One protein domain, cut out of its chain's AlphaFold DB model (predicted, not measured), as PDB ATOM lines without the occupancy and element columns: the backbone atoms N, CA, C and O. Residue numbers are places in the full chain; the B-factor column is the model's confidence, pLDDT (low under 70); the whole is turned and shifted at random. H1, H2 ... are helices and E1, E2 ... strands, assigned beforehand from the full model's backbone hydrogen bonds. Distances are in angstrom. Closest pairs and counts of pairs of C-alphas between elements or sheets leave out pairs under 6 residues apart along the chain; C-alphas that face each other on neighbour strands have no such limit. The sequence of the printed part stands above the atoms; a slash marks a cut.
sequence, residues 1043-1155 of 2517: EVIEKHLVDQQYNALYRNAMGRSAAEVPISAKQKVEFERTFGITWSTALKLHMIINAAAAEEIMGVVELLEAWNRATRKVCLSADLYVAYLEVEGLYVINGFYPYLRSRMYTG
ATOM      1  N   GLU A1043     -37.677  42.526  -7.983       83.94
ATOM      2  CA  GLU A1043     -38.556  41.388  -7.678       83.94
ATOM      3  C   GLU A1043     -37.759  40.161  -7.202       83.94
ATOM      4  O   GLU A1043     -38.182  39.461  -6.281       83.94
ATOM      5  N   VAL A1044     -36.580  39.920  -7.789       83.14
ATOM      6  CA  VAL A1044     -35.659  38.847  -7.366       83.14
ATOM      7  C   VAL A1044     -35.178  39.087  -5.928       83.14
ATOM      8  O   VAL A1044     -35.151  38.147  -5.127       83.14
ATOM      9  N   ILE A1045     -34.845  40.339  -5.588       81.95
ATOM     10  CA  ILE A1045     -34.448  40.764  -4.239       81.95
ATOM     11  C   ILE A1045     -35.629  40.656  -3.263       81.95
ATOM     12  O   ILE A1045     -35.456  40.083  -2.189       81.95
ATOM     13  N   GLU A1046     -36.815  41.166  -3.624       78.85
ATOM     14  CA  GLU A1046     -38.018  41.158  -2.772       78.85
ATOM     15  C   GLU A1046     -38.480  39.735  -2.423       78.85
ATOM     16  O   GLU A1046     -38.806  39.448  -1.272       78.85
ATOM     17  N   LYS A1047     -38.466  38.819  -3.400       79.59
ATOM     18  CA  LYS A1047     -38.828  37.404  -3.205       79.59
ATOM     19  C   LYS A1047     -37.684  36.540  -2.660       79.59
ATOM     20  O   LYS A1047     -37.900  35.355  -2.384       79.59
ATOM     21  N   HIS A1048     -36.481  37.101  -2.522       76.83
ATOM     22  CA  HIS A1048     -35.265  36.398  -2.107       76.83
ATOM     23  C   HIS A1048     -34.939  35.160  -2.973       76.83
ATOM     24  O   HIS A1048     -34.475  34.149  -2.451       76.83
ATOM     25  N   LEU A1049     -35.196  35.203  -4.290       79.98
ATOM     26  CA  LEU A1049     -35.145  34.006  -5.156       79.98
ATOM     27  C   LEU A1049     -33.763  33.338  -5.184       79.98
ATOM     28  O   LEU A1049     -33.669  32.118  -5.095       79.98
ATOM     29  N   VAL A1050     -32.687  34.129  -5.230       75.63
ATOM     30  CA  VAL A1050     -31.313  33.598  -5.183       75.63
ATOM     31  C   VAL A1050     -31.003  32.990  -3.810       75.63
ATOM     32  O   VAL A1050     -30.402  31.924  -3.721       75.63
ATOM     33  N   ASP A1051     -31.451  33.631  -2.728       73.31
ATOM     34  CA  ASP A1051     -31.265  33.119  -1.364       73.31
ATOM     35  C   ASP A1051     -32.086  31.832  -1.099       73.31
ATOM     36  O   ASP A1051     -31.734  31.056  -0.211       73.31
ATOM     37  N   GLN A1052     -33.162  31.572  -1.862       67.44
ATOM     38  CA  GLN A1052     -33.925  30.316  -1.783       67.44
ATOM     39  C   GLN A1052     -33.171  29.115  -2.363       67.44
ATOM     40  O   GLN A1052     -33.360  28.011  -1.849       67.44
ATOM     41  N   GLN A1053     -32.328  29.329  -3.379       61.86
ATOM     42  CA  GLN A1053     -31.477  28.297  -3.976       61.86
ATOM     43  C   GLN A1053     -30.388  27.869  -2.981       61.86
ATOM     44  O   GLN A1053     -30.301  26.707  -2.601       61.86
ATOM     45  N   TYR A1054     -29.630  28.828  -2.443       64.41
ATOM     46  CA  TYR A1054     -28.608  28.579  -1.417       64.41
ATOM     47  C   TYR A1054     -29.211  28.453  -0.003       64.41
ATOM     48  O   TYR A1054     -28.609  28.910   0.962       64.41
ATOM     49  N   ASN A1055     -30.419  27.893   0.150       65.38
ATOM     50  CA  ASN A1055     -31.268  28.092   1.337       65.38
ATOM     51  C   ASN A1055     -30.596  27.736   2.667       65.38
ATOM     52  O   ASN A1055     -30.735  28.469   3.645       65.38
ATOM     53  N   ALA A1056     -29.897  26.600   2.739       68.63
ATOM     54  CA  ALA A1056     -29.237  26.159   3.964       68.63
ATOM     55  C   ALA A1056     -28.035  27.062   4.291       68.63
ATOM     56  O   ALA A1056     -27.972  27.625   5.392       68.63
ATOM     57  N   LEU A1057     -27.164  27.310   3.310       72.84
ATOM     58  CA  LEU A1057     -26.026  28.226   3.400       72.84
ATOM     59  C   LEU A1057     -26.453  29.671   3.750       72.84
ATOM     60  O   LEU A1057     -25.867  30.274   4.654       72.84
ATOM     61  N   TYR A1058     -27.526  30.187   3.137       76.73
ATOM     62  CA  TYR A1058     -28.183  31.472   3.426       76.73
ATOM     63  C   TYR A1058     -28.778  31.522   4.835       76.73
ATOM     64  O   TYR A1058     -28.527  32.471   5.579       76.73
ATOM     65  N   ARG A1059     -29.550  30.506   5.246       74.64
ATOM     66  CA  ARG A1059     -30.124  30.440   6.602       74.64
ATOM     67  C   ARG A1059     -29.018  30.443   7.653       74.64
ATOM     68  O   ARG A1059     -29.179  31.112   8.663       74.64
ATOM     69  N   ASN A1060     -27.907  29.747   7.420       82.62
ATOM     70  CA  ASN A1060     -26.771  29.707   8.344       82.62
ATOM     71  C   ASN A1060     -25.929  31.001   8.321       82.62
ATOM     72  O   ASN A1060     -25.399  31.397   9.356       82.62
ATOM     73  N   ALA A1061     -25.826  31.673   7.169       84.38
ATOM     74  CA  ALA A1061     -25.110  32.941   7.013       84.38
ATOM     75  C   ALA A1061     -25.893  34.145   7.567       84.38
ATOM     76  O   ALA A1061     -25.339  34.968   8.290       84.38
ATOM     77  N   MET A1062     -27.176  34.257   7.216       83.76
ATOM     78  CA  MET A1062     -27.956  35.491   7.357       83.76
ATOM     79  C   MET A1062     -29.196  35.346   8.243       83.76
ATOM     80  O   MET A1062     -29.543  36.279   8.960       83.76
ATOM     81  N   GLY A1063     -29.891  34.204   8.177       77.93
ATOM     82  CA  GLY A1063     -31.236  34.065   8.754       77.93
ATOM     83  C   GLY A1063     -31.293  33.596  10.213       77.93
ATOM     84  O   GLY A1063     -32.135  34.059  10.976       77.93
ATOM     85  N   ARG A1064     -30.428  32.655  10.598       80.35
ATOM     86  CA  ARG A1064     -30.349  32.052  11.938       80.35
ATOM     87  C   ARG A1064     -29.293  32.768  12.762       80.35
ATOM     88  O   ARG A1064     -28.191  33.001  12.265       80.35
ATOM     89  N   SER A1065     -29.568  33.027  14.038       82.34
ATOM     90  CA  SER A1065     -28.488  33.315  14.986       82.34
ATOM     91  C   SER A1065     -27.578  32.086  15.126       82.34
ATOM     92  O   SER A1065     -28.016  30.953  14.921       82.34
ATOM     93  N   ALA A1066     -26.313  32.268  15.520       83.67
ATOM     94  CA  ALA A1066     -25.370  31.149  15.653       83.67
ATOM     95  C   ALA A1066     -25.851  30.047  16.630       83.67
ATOM     96  O   ALA A1066     -25.448  28.891  16.510       83.67
ATOM     97  N   ALA A1067     -26.739  30.384  17.576       82.55
ATOM     98  CA  ALA A1067     -27.349  29.438  18.512       82.55
ATOM     99  C   ALA A1067     -28.448  28.553  17.886       82.55
ATOM    100  O   ALA A1067     -28.779  27.511  18.447       82.55
ATOM    101  N   GLU A1068     -29.014  28.962  16.748       79.06
ATOM    102  CA  GLU A1068     -30.106  28.280  16.035       79.06
ATOM    103  C   GLU A1068     -29.613  27.448  14.840       79.06
ATOM    104  O   GLU A1068     -30.408  26.772  14.184       79.06
ATOM    105  N   VAL A1069     -28.313  27.497  14.534       78.62
ATOM    106  CA  VAL A1069     -27.702  26.706  13.460       78.62
ATOM    107  C   VAL A1069     -27.706  25.218  13.849       78.62
ATOM    108  O   VAL A1069     -27.129  24.858  14.880       78.62
ATOM    109  N   PRO A1070     -28.347  24.335  13.056       69.83
ATOM    110  CA  PRO A1070     -28.308  22.901  13.303       69.83
ATOM    111  C   PRO A1070     -26.891  22.378  13.048       69.83
ATOM    112  O   PRO A1070     -26.302  22.629  11.999       69.83
ATOM    113  N   ILE A1071     -26.342  21.662  14.029       75.41
ATOM    114  CA  ILE A1071     -24.993  21.097  13.977       75.41
ATOM    115  C   ILE A1071     -24.953  19.761  14.735       75.41
ATOM    116  O   ILE A1071     -25.366  19.669  15.901       75.41
ATOM    117  N   SER A1072     -24.485  18.715  14.051       73.86
ATOM    118  CA  SER A1072     -24.379  17.340  14.564       73.86
ATOM    119  C   SER A1072     -23.281  17.177  15.627       73.86
ATOM    120  O   SER A1072     -22.478  18.083  15.854       73.86
ATOM    121  N   ALA A1073     -23.234  16.022  16.303       71.58
ATOM    122  CA  ALA A1073     -22.169  15.698  17.261       71.58
ATOM    123  C   ALA A1073     -20.782  15.723  16.588       71.58
ATOM    124  O   ALA A1073     -19.946  16.545  16.959       71.58
ATOM    125  N   LYS A1074     -20.602  14.942  15.516       71.46
ATOM    126  CA  LYS A1074     -19.385  14.891  14.691       71.46
ATOM    127  C   LYS A1074     -18.895  16.272  14.226       71.46
ATOM    128  O   LYS A1074     -17.711  16.584  14.304       71.46
ATOM    129  N   GLN A1075     -19.805  17.152  13.797       83.11
ATOM    130  CA  GLN A1075     -19.449  18.521  13.389       83.11
ATOM    131  C   GLN A1075     -19.031  19.416  14.570       83.11
ATOM    132  O   GLN A1075     -18.161  20.268  14.405       83.11
ATOM    133  N   LYS A1076     -19.607  19.234  15.770       83.58
ATOM    134  CA  LYS A1076     -19.140  19.933  16.986       83.58
ATOM    135  C   LYS A1076     -17.734  19.483  17.375       83.58
ATOM    136  O   LYS A1076     -16.938  20.334  17.762       83.58
ATOM    137  N   VAL A1077     -17.438  18.188  17.239       81.27
ATOM    138  CA  VAL A1077     -16.101  17.619  17.471       81.27
ATOM    139  C   VAL A1077     -15.092  18.211  16.483       81.27
ATOM    140  O   VAL A1077     -14.057  18.712  16.910       81.27
ATOM    141  N   GLU A1078     -15.399  18.264  15.184       86.03
ATOM    142  CA  GLU A1078     -14.479  18.829  14.180       86.03
ATOM    143  C   GLU A1078     -14.311  20.363  14.303       86.03
ATOM    144  O   GLU A1078     -13.212  20.896  14.111       86.03
ATOM    145  N   PHE A1079     -15.359  21.088  14.723       91.56
ATOM    146  CA  PHE A1079     -15.251  22.495  15.132       91.56
ATOM    147  C   PHE A1079     -14.297  22.656  16.325       91.56
ATOM    148  O   PHE A1079     -13.372  23.467  16.274       91.56
ATOM    149  N   GLU A1080     -14.484  21.872  17.389       91.26
ATOM    150  CA  GLU A1080     -13.643  21.927  18.587       91.26
ATOM    151  C   GLU A1080     -12.188  21.566  18.275       91.26
ATOM    152  O   GLU A1080     -11.270  22.264  18.710       91.26
ATOM    153  N   ARG A1081     -11.976  20.552  17.436       87.83
ATOM    154  CA  ARG A1081     -10.666  20.120  16.943       87.83
ATOM    155  C   ARG A1081      -9.941  21.212  16.153       87.83
ATOM    156  O   ARG A1081      -8.734  21.383  16.316       87.83
ATOM    157  N   THR A1082     -10.667  21.974  15.332       89.80
ATOM    158  CA  THR A1082     -10.098  23.087  14.552       89.80
ATOM    159  C   THR A1082      -9.818  24.313  15.428       89.80
ATOM    160  O   THR A1082      -8.775  24.971  15.303       89.80
ATOM    161  N   PHE A1083     -10.754  24.657  16.317       92.22
ATOM    162  CA  PHE A1083     -10.751  25.948  17.003       92.22
ATOM    163  C   PHE A1083     -10.191  25.925  18.432       92.22
ATOM    164  O   PHE A1083      -9.684  26.955  18.882       92.22
ATOM    165  N   GLY A1084     -10.151  24.769  19.095       84.93
ATOM    166  CA  GLY A1084      -9.670  24.605  20.474       84.93
ATOM    167  C   GLY A1084     -10.680  25.041  21.539       84.93
ATOM    168  O   GLY A1084     -10.302  25.311  22.676       84.93
ATOM    169  N   ILE A1085     -11.955  25.159  21.162       88.71
ATOM    170  CA  ILE A1085     -13.071  25.564  22.019       88.71
ATOM    171  C   ILE A1085     -14.323  24.801  21.575       88.71
ATOM    172  O   ILE A1085     -14.608  24.741  20.381       88.71
ATOM    173  N   THR A1086     -15.090  24.233  22.512       89.65
ATOM    174  CA  THR A1086     -16.358  23.566  22.160       89.65
ATOM    175  C   THR A1086     -17.318  24.571  21.503       89.65
ATOM    176  O   THR A1086     -17.389  25.733  21.928       89.65
ATOM    177  N   TRP A1087     -18.126  24.133  20.531       88.83
ATOM    178  CA  TRP A1087     -19.187  24.964  19.927       88.83
ATOM    179  C   TRP A1087     -20.099  25.596  20.995       88.83
ATOM    180  O   TRP A1087     -20.439  26.778  20.948       88.83
ATOM    181  N   SER A1088     -20.450  24.821  22.027       88.46
ATOM    182  CA  SER A1088     -21.279  25.281  23.142       88.46
ATOM    183  C   SER A1088     -20.588  26.313  24.037       88.46
ATOM    184  O   SER A1088     -21.270  27.170  24.597       88.46
ATOM    185  N   THR A1089     -19.263  26.264  24.186       88.61
ATOM    186  CA  THR A1089     -18.492  27.270  24.929       88.61
ATOM    187  C   THR A1089     -18.362  28.550  24.104       88.61
ATOM    188  O   THR A1089     -18.617  29.625  24.637       88.61
ATOM    189  N   ALA A1090     -18.073  28.448  22.801       88.50
ATOM    190  CA  ALA A1090     -18.017  29.600  21.897       88.50
ATOM    191  C   ALA A1090     -19.357  30.360  21.842       88.50
ATOM    192  O   ALA A1090     -19.368  31.590  21.910       88.50
ATOM    193  N   LEU A1091     -20.488  29.639  21.821       87.35
ATOM    194  CA  LEU A1091     -21.829  30.226  21.942       87.35
ATOM    195  C   LEU A1091     -22.064  30.914  23.293       87.35
ATOM    196  O   LEU A1091     -22.542  32.044  23.325       87.35
ATOM    197  N   LYS A1092     -21.722  30.257  24.411       85.86
ATOM    198  CA  LYS A1092     -21.890  30.824  25.766       85.86
ATOM    199  C   LYS A1092     -21.035  32.070  26.009       85.86
ATOM    200  O   LYS A1092     -21.424  32.912  26.810       85.86
ATOM    201  N   LEU A1093     -19.883  32.171  25.348       89.16
ATOM    202  CA  LEU A1093     -19.003  33.342  25.389       89.16
ATOM    203  C   LEU A1093     -19.360  34.403  24.332       89.16
ATOM    204  O   LEU A1093     -18.664  35.408  24.243       89.16
ATOM    205  N   HIS A1094     -20.418  34.193  23.538       86.24
ATOM    206  CA  HIS A1094     -20.834  35.067  22.433       86.24
ATOM    207  C   HIS A1094     -19.732  35.341  21.388       86.24
ATOM    208  O   HIS A1094     -19.767  36.352  20.694       86.24
ATOM    209  N   MET A1095     -18.763  34.427  21.252       89.39
ATOM    210  CA  MET A1095     -17.645  34.562  20.310       89.39
ATOM    211  C   MET A1095     -17.992  34.099  18.893       89.39
ATOM    212  O   MET A1095     -17.270  34.432  17.959       89.39
ATOM    213  N   ILE A1096     -19.040  33.286  18.729       93.06
ATOM    214  CA  ILE A1096     -19.482  32.785  17.424       93.06
ATOM    215  C   ILE A1096     -20.721  33.538  16.939       93.06
ATOM    216  O   ILE A1096     -21.717  33.656  17.654       93.06
ATOM    217  N   ILE A1097     -20.634  34.040  15.711       92.77
ATOM    218  CA  ILE A1097     -21.640  34.862  15.042       92.77
ATOM    219  C   ILE A1097     -21.860  34.378  13.603       92.77
ATOM    220  O   ILE A1097     -21.034  33.668  13.027       92.77
ATOM    221  N   ASN A1098     -22.998  34.742  13.019       92.84
ATOM    222  CA  ASN A1098     -23.285  34.474  11.612       92.84
ATOM    223  C   ASN A1098     -22.700  35.584  10.710       92.84
ATOM    224  O   ASN A1098     -22.209  36.604  11.200       92.84
ATOM    225  N   ALA A1099     -22.737  35.388   9.391       91.61
ATOM    226  CA  ALA A1099     -22.249  36.371   8.429       91.61
ATOM    227  C   ALA A1099     -23.002  37.709   8.506       91.61
ATOM    228  O   ALA A1099     -22.359  38.741   8.377       91.61
ATOM    229  N   ALA A1100     -24.315  37.717   8.775       90.48
ATOM    230  CA  ALA A1100     -25.083  38.960   8.934       90.48
ATOM    231  C   ALA A1100     -24.585  39.817  10.110       90.48
ATOM    232  O   ALA A1100     -24.328  41.005   9.941       90.48
ATOM    233  N   ALA A1101     -24.380  39.223  11.288       89.89
ATOM    234  CA  ALA A1101     -23.837  39.943  12.438       89.89
ATOM    235  C   ALA A1101     -22.379  40.389  12.212       89.89
ATOM    236  O   ALA A1101     -21.959  41.402  12.762       89.89
ATOM    237  N   ALA A1102     -21.606  39.667  11.394       89.67
ATOM    238  CA  ALA A1102     -20.265  40.095  10.998       89.67
ATOM    239  C   ALA A1102     -20.304  41.245   9.967       89.67
ATOM    240  O   ALA A1102     -19.516  42.186  10.058       89.67
ATOM    241  N   GLU A1103     -21.255  41.216   9.030       90.28
ATOM    242  CA  GLU A1103     -21.514  42.286   8.062       90.28
ATOM    243  C   GLU A1103     -21.917  43.589   8.771       90.28
ATOM    244  O   GLU A1103     -21.427  44.651   8.400       90.28
ATOM    245  N   GLU A1104     -22.716  43.526   9.841       88.53
ATOM    246  CA  GLU A1104     -23.051  44.705  10.658       88.53
ATOM    247  C   GLU A1104     -21.835  45.329  11.377       88.53
ATOM    248  O   GLU A1104     -21.868  46.517  11.701       88.53
ATOM    249  N   ILE A1105     -20.763  44.563  11.622       85.70
ATOM    250  CA  ILE A1105     -19.567  45.027  12.349       85.70
ATOM    251  C   ILE A1105     -18.546  45.708  11.421       85.70
ATOM    252  O   ILE A1105     -17.969  46.723  11.807       85.70
ATOM    253  N   MET A1106     -18.311  45.160  10.222       87.13
ATOM    254  CA  MET A1106     -17.238  45.605   9.303       87.13
ATOM    255  C   MET A1106     -17.681  45.815   7.840       87.13
ATOM    256  O   MET A1106     -16.943  46.369   7.030       87.13
ATOM    257  N   GLY A1107     -18.901  45.424   7.475       87.66
ATOM    258  CA  GLY A1107     -19.407  45.511   6.104       87.66
ATOM    259  C   GLY A1107     -18.875  44.419   5.166       87.66
ATOM    260  O   GLY A1107     -17.885  43.741   5.432       87.66
ATOM    261  N   VAL A1108     -19.553  44.248   4.026       86.03
ATOM    262  CA  VAL A1108     -19.371  43.108   3.102       86.03
ATOM    263  C   VAL A1108     -17.938  42.946   2.577       86.03
ATOM    264  O   VAL A1108     -17.443  41.824   2.488       86.03
ATOM    265  N   VAL A1109     -17.274  44.043   2.196       85.76
ATOM    266  CA  VAL A1109     -15.947  43.981   1.554       85.76
ATOM    267  C   VAL A1109     -14.858  43.670   2.577       85.76
ATOM    268  O   VAL A1109     -14.075  42.750   2.358       85.76
ATOM    269  N   GLU A1110     -14.842  44.371   3.716       86.91
ATOM    270  CA  GLU A1110     -13.881  44.090   4.789       86.91
ATOM    271  C   GLU A1110     -14.111  42.694   5.378       86.91
ATOM    272  O   GLU A1110     -13.134  41.993   5.631       86.91
ATOM    273  N   LEU A1111     -15.367  42.236   5.481       91.20
ATOM    274  CA  LEU A1111     -15.692  40.863   5.873       91.20
ATOM    275  C   LEU A1111     -15.165  39.826   4.881       91.20
ATOM    276  O   LEU A1111     -14.579  38.837   5.314       91.20
ATOM    277  N   LEU A1112     -15.326  40.026   3.567       88.47
ATOM    278  CA  LEU A1112     -14.751  39.108   2.580       88.47
ATOM    279  C   LEU A1112     -13.224  39.102   2.664       88.47
ATOM    280  O   LEU A1112     -12.611  38.037   2.604       88.47
ATOM    281  N   GLU A1113     -12.589  40.266   2.794       86.40
ATOM    282  CA  GLU A1113     -11.139  40.327   2.927       86.40
ATOM    283  C   GLU A1113     -10.654  39.673   4.227       86.40
ATOM    284  O   GLU A1113      -9.681  38.924   4.198       86.40
ATOM    285  N   ALA A1114     -11.320  39.918   5.358       88.10
ATOM    286  CA  ALA A1114     -11.026  39.294   6.645       88.10
ATOM    287  C   ALA A1114     -11.247  37.779   6.582       88.10
ATOM    288  O   ALA A1114     -10.374  37.020   6.998       88.10
ATOM    289  N   TRP A1115     -12.348  37.328   5.972       89.53
ATOM    290  CA  TRP A1115     -12.603  35.922   5.676       89.53
ATOM    291  C   TRP A1115     -11.479  35.339   4.828       89.53
ATOM    292  O   TRP A1115     -10.886  34.339   5.210       89.53
ATOM    293  N   ASN A1116     -11.110  35.958   3.708       86.94
ATOM    294  CA  ASN A1116     -10.054  35.454   2.832       86.94
ATOM    295  C   ASN A1116      -8.686  35.421   3.535       86.94
ATOM    296  O   ASN A1116      -7.998  34.405   3.433       86.94
ATOM    297  N   ARG A1117      -8.351  36.448   4.330       87.98
ATOM    298  CA  ARG A1117      -7.150  36.511   5.184       87.98
ATOM    299  C   ARG A1117      -7.165  35.523   6.359       87.98
ATOM    300  O   ARG A1117      -6.091  35.170   6.840       87.98
ATOM    301  N   ALA A1118      -8.331  35.073   6.827       87.83
ATOM    302  CA  ALA A1118      -8.439  34.193   7.987       87.83
ATOM    303  C   ALA A1118      -7.727  32.853   7.749       87.83
ATOM    304  O   ALA A1118      -8.077  32.078   6.852       87.83
ATOM    305  N   THR A1119      -6.733  32.587   8.596       83.82
ATOM    306  CA  THR A1119      -5.828  31.431   8.526       83.82
ATOM    307  C   THR A1119      -6.467  30.137   9.033       83.82
ATOM    308  O   THR A1119      -6.041  29.049   8.650       83.82
ATOM    309  N   ARG A1120      -7.494  30.239   9.887       90.47
ATOM    310  CA  ARG A1120      -8.197  29.107  10.509       90.47
ATOM    311  C   ARG A1120      -9.626  29.031   9.978       90.47
ATOM    312  O   ARG A1120     -10.451  29.885  10.307       90.47
ATOM    313  N   LYS A1121      -9.910  28.001   9.179       90.01
ATOM    314  CA  LYS A1121     -11.226  27.721   8.587       90.01
ATOM    315  C   LYS A1121     -11.541  26.233   8.657       90.01
ATOM    316  O   LYS A1121     -10.622  25.421   8.613       90.01
ATOM    317  N   VAL A1122     -12.825  25.894   8.684       90.09
ATOM    318  CA  VAL A1122     -13.327  24.521   8.536       90.09
ATOM    319  C   VAL A1122     -14.603  24.513   7.694       90.09
ATOM    320  O   VAL A1122     -15.411  25.438   7.772       90.09
ATOM    321  N   CYS A1123     -14.774  23.467   6.888       85.69
ATOM    322  CA  CYS A1123     -16.030  23.102   6.241       85.69
ATOM    323  C   CYS A1123     -16.623  21.932   7.038       85.69
ATOM    324  O   CYS A1123     -16.010  20.871   7.111       85.69
ATOM    325  N   LEU A1124     -17.765  22.152   7.689       82.16
ATOM    326  CA  LEU A1124     -18.481  21.146   8.485       82.16
ATOM    327  C   LEU A1124     -19.565  20.434   7.655       82.16
ATOM    328  O   LEU A1124     -19.942  19.306   7.966       82.16
ATOM    329  N   SER A1125     -20.062  21.097   6.610       74.19
ATOM    330  CA  SER A1125     -20.852  20.553   5.498       74.19
ATOM    331  C   SER A1125     -20.807  21.542   4.323       74.19
ATOM    332  O   SER A1125     -20.249  22.636   4.466       74.19
ATOM    333  N   ALA A1126     -21.431  21.191   3.192       68.47
ATOM    334  CA  ALA A1126     -21.581  22.071   2.031       68.47
ATOM    335  C   ALA A1126     -22.209  23.444   2.365       68.47
ATOM    336  O   ALA A1126     -21.917  24.418   1.677       68.47
ATOM    337  N   ASP A1127     -22.982  23.538   3.456       74.47
ATOM    338  CA  ASP A1127     -23.717  24.733   3.909       74.47
ATOM    339  C   ASP A1127     -23.193  25.370   5.203       74.47
ATOM    340  O   ASP A1127     -23.789  26.328   5.717       74.47
ATOM    341  N   LEU A1128     -22.124  24.820   5.786       84.09
ATOM    342  CA  LEU A1128     -21.626  25.231   7.096       84.09
ATOM    343  C   LEU A1128     -20.099  25.351   7.101       84.09
ATOM    344  O   LEU A1128     -19.372  24.460   7.541       84.09
ATOM    345  N   TYR A1129     -19.619  26.503   6.646       90.85
ATOM    346  CA  TYR A1129     -18.229  26.929   6.755       90.85
ATOM    347  C   TYR A1129     -18.067  27.851   7.957       90.85
ATOM    348  O   TYR A1129     -18.899  28.725   8.195       90.85
ATOM    349  N   VAL A1130     -16.960  27.724   8.684       94.02
ATOM    350  CA  VAL A1130     -16.640  28.622   9.799       94.02
ATOM    351  C   VAL A1130     -15.200  29.097   9.686       94.02
ATOM    352  O   VAL A1130     -14.307  28.293   9.415       94.02
ATOM    353  N   ALA A1131     -14.967  30.389   9.911       94.92
ATOM    354  CA  ALA A1131     -13.644  31.005   9.963       94.92
ATOM    355  C   ALA A1131     -13.440  31.727  11.298       94.92
ATOM    356  O   ALA A1131     -14.379  32.310  11.832       94.92
ATOM    357  N   TYR A1132     -12.215  31.732  11.820       95.09
ATOM    358  CA  TYR A1132     -11.848  32.569  12.965       95.09
ATOM    359  C   TYR A1132     -11.139  33.838  12.486       95.09
ATOM    360  O   TYR A1132     -10.068  33.757  11.879       95.09
ATOM    361  N   LEU A1133     -11.739  34.998  12.755       91.93
ATOM    362  CA  LEU A1133     -11.176  36.309  12.448       91.93
ATOM    363  C   LEU A1133     -10.296  36.753  13.627       91.93
ATOM    364  O   LEU A1133     -10.790  37.086  14.705       91.93
ATOM    365  N   GLU A1134      -8.973  36.681  13.446       83.18
ATOM    366  CA  GLU A1134      -8.005  36.828  14.547       83.18
ATOM    367  C   GLU A1134      -7.900  38.259  15.108       83.18
ATOM    368  O   GLU A1134      -7.518  38.408  16.267       83.18
ATOM    369  N   VAL A1135      -8.238  39.293  14.325       81.11
ATOM    370  CA  VAL A1135      -8.143  40.707  14.746       81.11
ATOM    371  C   VAL A1135      -9.304  41.091  15.671       81.11
ATOM    372  O   VAL A1135      -9.110  41.812  16.647       81.11
ATOM    373  N   GLU A1136     -10.494  40.560  15.401       80.95
ATOM    374  CA  GLU A1136     -11.731  40.822  16.141       80.95
ATOM    375  C   GLU A1136     -11.991  39.782  17.243       80.95
ATOM    376  O   GLU A1136     -12.762  40.037  18.169       80.95
ATOM    377  N   GLY A1137     -11.356  38.608  17.161       85.99
ATOM    378  CA  GLY A1137     -11.519  37.508  18.117       85.99
ATOM    379  C   GLY A1137     -12.818  36.710  17.946       85.99
ATOM    380  O   GLY A1137     -13.282  36.086  18.903       85.99
ATOM    381  N   LEU A1138     -13.410  36.729  16.747       90.85
ATOM    382  CA  LEU A1138     -14.745  36.191  16.462       90.85
ATOM    383  C   LEU A1138     -14.699  34.988  15.510       90.85
ATOM    384  O   LEU A1138     -13.929  34.956  14.552       90.85
ATOM    385  N   TYR A1139     -15.571  34.008  15.743       93.94
ATOM    386  CA  TYR A1139     -15.840  32.908  14.817       93.94
ATOM    387  C   TYR A1139     -17.036  33.288  13.942       93.94
ATOM    388  O   TYR A1139     -18.140  33.453  14.455       93.94
ATOM    389  N   VAL A1140     -16.835  33.428  12.636       94.75
ATOM    390  CA  VAL A1140     -17.893  33.792  11.684       94.75
ATOM    391  C   VAL A1140     -18.331  32.563  10.900       94.75
ATOM    392  O   VAL A1140     -17.494  31.822  10.385       94.75
ATOM    393  N   ILE A1141     -19.641  32.358  10.784       93.30
ATOM    394  CA  ILE A1141     -20.255  31.319   9.947       93.30
ATOM    395  C   ILE A1141     -20.534  31.888   8.546       93.30
ATOM    396  O   ILE A1141     -21.155  32.939   8.436       93.30
ATOM    397  N   ASN A1142     -20.111  31.191   7.486       91.76
ATOM    398  CA  ASN A1142     -20.381  31.506   6.070       91.76
ATOM    399  C   ASN A1142     -20.068  32.961   5.640       91.76
ATOM    400  O   ASN A1142     -20.762  33.530   4.800       91.76
ATOM    401  N   GLY A1143     -19.010  33.576   6.176       89.04
ATOM    402  CA  GLY A1143     -18.687  35.002   5.985       89.04
ATOM    403  C   GLY A1143     -18.365  35.447   4.550       89.04
ATOM    404  O   GLY A1143     -18.351  36.642   4.281       89.04
ATOM    405  N   PHE A1144     -18.164  34.525   3.603       88.12
ATOM    406  CA  PHE A1144     -18.082  34.858   2.172       88.12
ATOM    407  C   PHE A1144     -19.458  35.099   1.524       88.12
ATOM    408  O   PHE A1144     -19.540  35.722   0.463       88.12
ATOM    409  N   TYR A1145     -20.544  34.609   2.134       87.16
ATOM    410  CA  TYR A1145     -21.874  34.636   1.532       87.16
ATOM    411  C   TYR A1145     -22.420  36.051   1.271       87.16
ATOM    412  O   TYR A1145     -22.943  36.256   0.178       87.16
ATOM    413  N   PRO A1146     -22.257  37.058   2.157       87.17
ATOM    414  CA  PRO A1146     -22.672  38.433   1.862       87.17
ATOM    415  C   PRO A1146     -22.076  38.992   0.564       87.17
ATOM    416  O   PRO A1146     -22.741  39.724  -0.170       87.17
ATOM    417  N   TYR A1147     -20.844  38.601   0.220       85.53
ATOM    418  CA  TYR A1147     -20.227  38.997  -1.042       85.53
ATOM    419  C   TYR A1147     -20.801  38.239  -2.243       85.53
ATOM    420  O   TYR A1147     -21.158  38.874  -3.233       85.53
ATOM    421  N   LEU A1148     -20.954  36.912  -2.147       81.00
ATOM    422  CA  LEU A1148     -21.614  36.105  -3.184       81.00
ATOM    423  C   LEU A1148     -23.014  36.664  -3.490       81.00
ATOM    424  O   LEU A1148     -23.351  36.949  -4.636       81.00
ATOM    425  N   ARG A1149     -23.788  36.917  -2.434       83.45
ATOM    426  CA  ARG A1149     -25.107  37.547  -2.468       83.45
ATOM    427  C   ARG A1149     -25.067  38.929  -3.132       83.45
ATOM    428  O   ARG A1149     -25.910  39.216  -3.978       83.45
ATOM    429  N   SER A1150     -24.072  39.764  -2.811       81.85
ATOM    430  CA  SER A1150     -23.942  41.097  -3.418       81.85
ATOM    431  C   SER A1150     -23.572  41.065  -4.905       81.85
ATOM    432  O   SER A1150     -24.035  41.939  -5.629       81.85
ATOM    433  N   ARG A1151     -22.826  40.055  -5.391       79.69
ATOM    434  CA  ARG A1151     -22.578  39.831  -6.836       79.69
ATOM    435  C   ARG A1151     -23.843  39.395  -7.577       79.69
ATOM    436  O   ARG A1151     -24.115  39.886  -8.672       79.69
ATOM    437  N   MET A1152     -24.627  38.503  -6.974       78.69
ATOM    438  CA  MET A1152     -25.830  37.934  -7.591       78.69
ATOM    439  C   MET A1152     -26.983  38.947  -7.674       78.69
ATOM    440  O   MET A1152     -27.746  38.921  -8.634       78.69
ATOM    441  N   TYR A1153     -27.066  39.894  -6.733       80.95
ATOM    442  CA  TYR A1153     -27.997  41.028  -6.776       80.95
ATOM    443  C   TYR A1153     -27.409  42.264  -7.498       80.95
ATOM    444  O   TYR A1153     -27.505  43.391  -7.010       80.95
ATOM    445  N   THR A1154     -26.802  42.069  -8.680       76.61
ATOM    446  CA  THR A1154     -26.323  43.158  -9.561       76.61
ATOM    447  C   THR A1154     -27.074  43.237 -10.895       76.61
ATOM    448  O   THR A1154     -27.642  42.264 -11.378       76.61
ATOM    449  N   GLY A1155     -27.057  44.408 -11.535       73.82
ATOM    450  CA  GLY A1155     -27.754  44.633 -12.806       73.82
ATOM    451  C   GLY A1155     -29.246  44.950 -12.634       73.82
ATOM    452  O   GLY A1155     -29.724  45.173 -11.529       73.82
TER     453      GLY A1155
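What this domain is: This is residues 1043 to 1155 of the 2517 residues of an uncharacterized protein of Trypanosoma cruzi (strain CL Brener) (UniProt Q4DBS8). A small, twisted sheet of four strands makes the core, with H4 over one face and H6 and H7 over the other, H3 at its side and H5 near its edge strand E1. H8 and the short helices H1 and H2 lie beyond one end of this body and make its length. The printed part has 113 residues, with elements in the order H1, H2, H3, H4, H5, E1, H6, H7, E2, E3, E4, H8. The mixed sheet runs E1, E4, E3, E2; the class is mixed, helices and strands. The whole is compact, with a radius of gyration of the C-alphas of 13.7 A, and spans 43 by 28 by 20 A.

Where its parts are: H1, residues 1043 to 1046, begins at C-alpha 1043 (-38.556, 41.388, -7.678). H2 is residues 1049 to 1053, H3 1055 to 1063, H4 1073 to 1083, 15.3 A long, and H5 1087 to 1092. E1, residues 1096 to 1098, begins at C-alpha 1096 (-19.482, 32.785, 17.424). H6 is residues 1099 to 1106 and H7 1108 to 1117, 14.0 A long. E2, residues 1120 to 1125, and E3, residues 1128 to 1133, are each 16.1 A long, and E4 is residues 1138 to 1141. H8, residues 1145 to 1152, ends at C-alpha 1152 (-25.830, 37.934, -7.591).

How they stand to each other: E2, E3 and E4 form a meander, each strand the antiparallel neighbour of the one before, in two hairpins: N 1122 and O 1130 are 2.9 A apart, N 1140 and O 1131 2.8 A, within hydrogen-bond range. E1 and E4 are parallel, with N 1097 and O 1139 2.9 A apart. E1, H6, H7 and E2 make a split strand-helix-strand unit, two strands running the same way with E4 and E3 between them, its crossover right-handed. H4 is over E2, at a height over the sheet of 9.6 A. On the opposite face H6 is over E4 at 10.3 A and H7 over E3 at 9.7 A. H3 is on that same face, over none of the strands. H5 only just touches H4, with 3 pairs of C-alphas within 8 A; the closest, of Lys 1076 and Trp 1087, are 5.8 A apart. H8, the hub, touches H7, the closest C-alphas, of Val 1108 and Pro 1146, 5.9 A apart, and also touches H3 and H6, and only just H2, with 3 pairs within 8 A. H1 is apart from H8. Every O i to N i+4 pair is within range in H3, H4, H5, H7 and H8; H6 has 3 of 4, H2 0 of 1 but 2 of 2 O i to N i+3 pairs, and H1 is too short for such a pair.

The domain as a whole: The C-alphas farthest apart, of Glu 1043 and Gly 1084, are 43.7 A apart. The printed part has no cut and no long link. Mean pLDDT of the printed part is 84.0; residues 1052 to 1056, 1070 and 1126 are under 70.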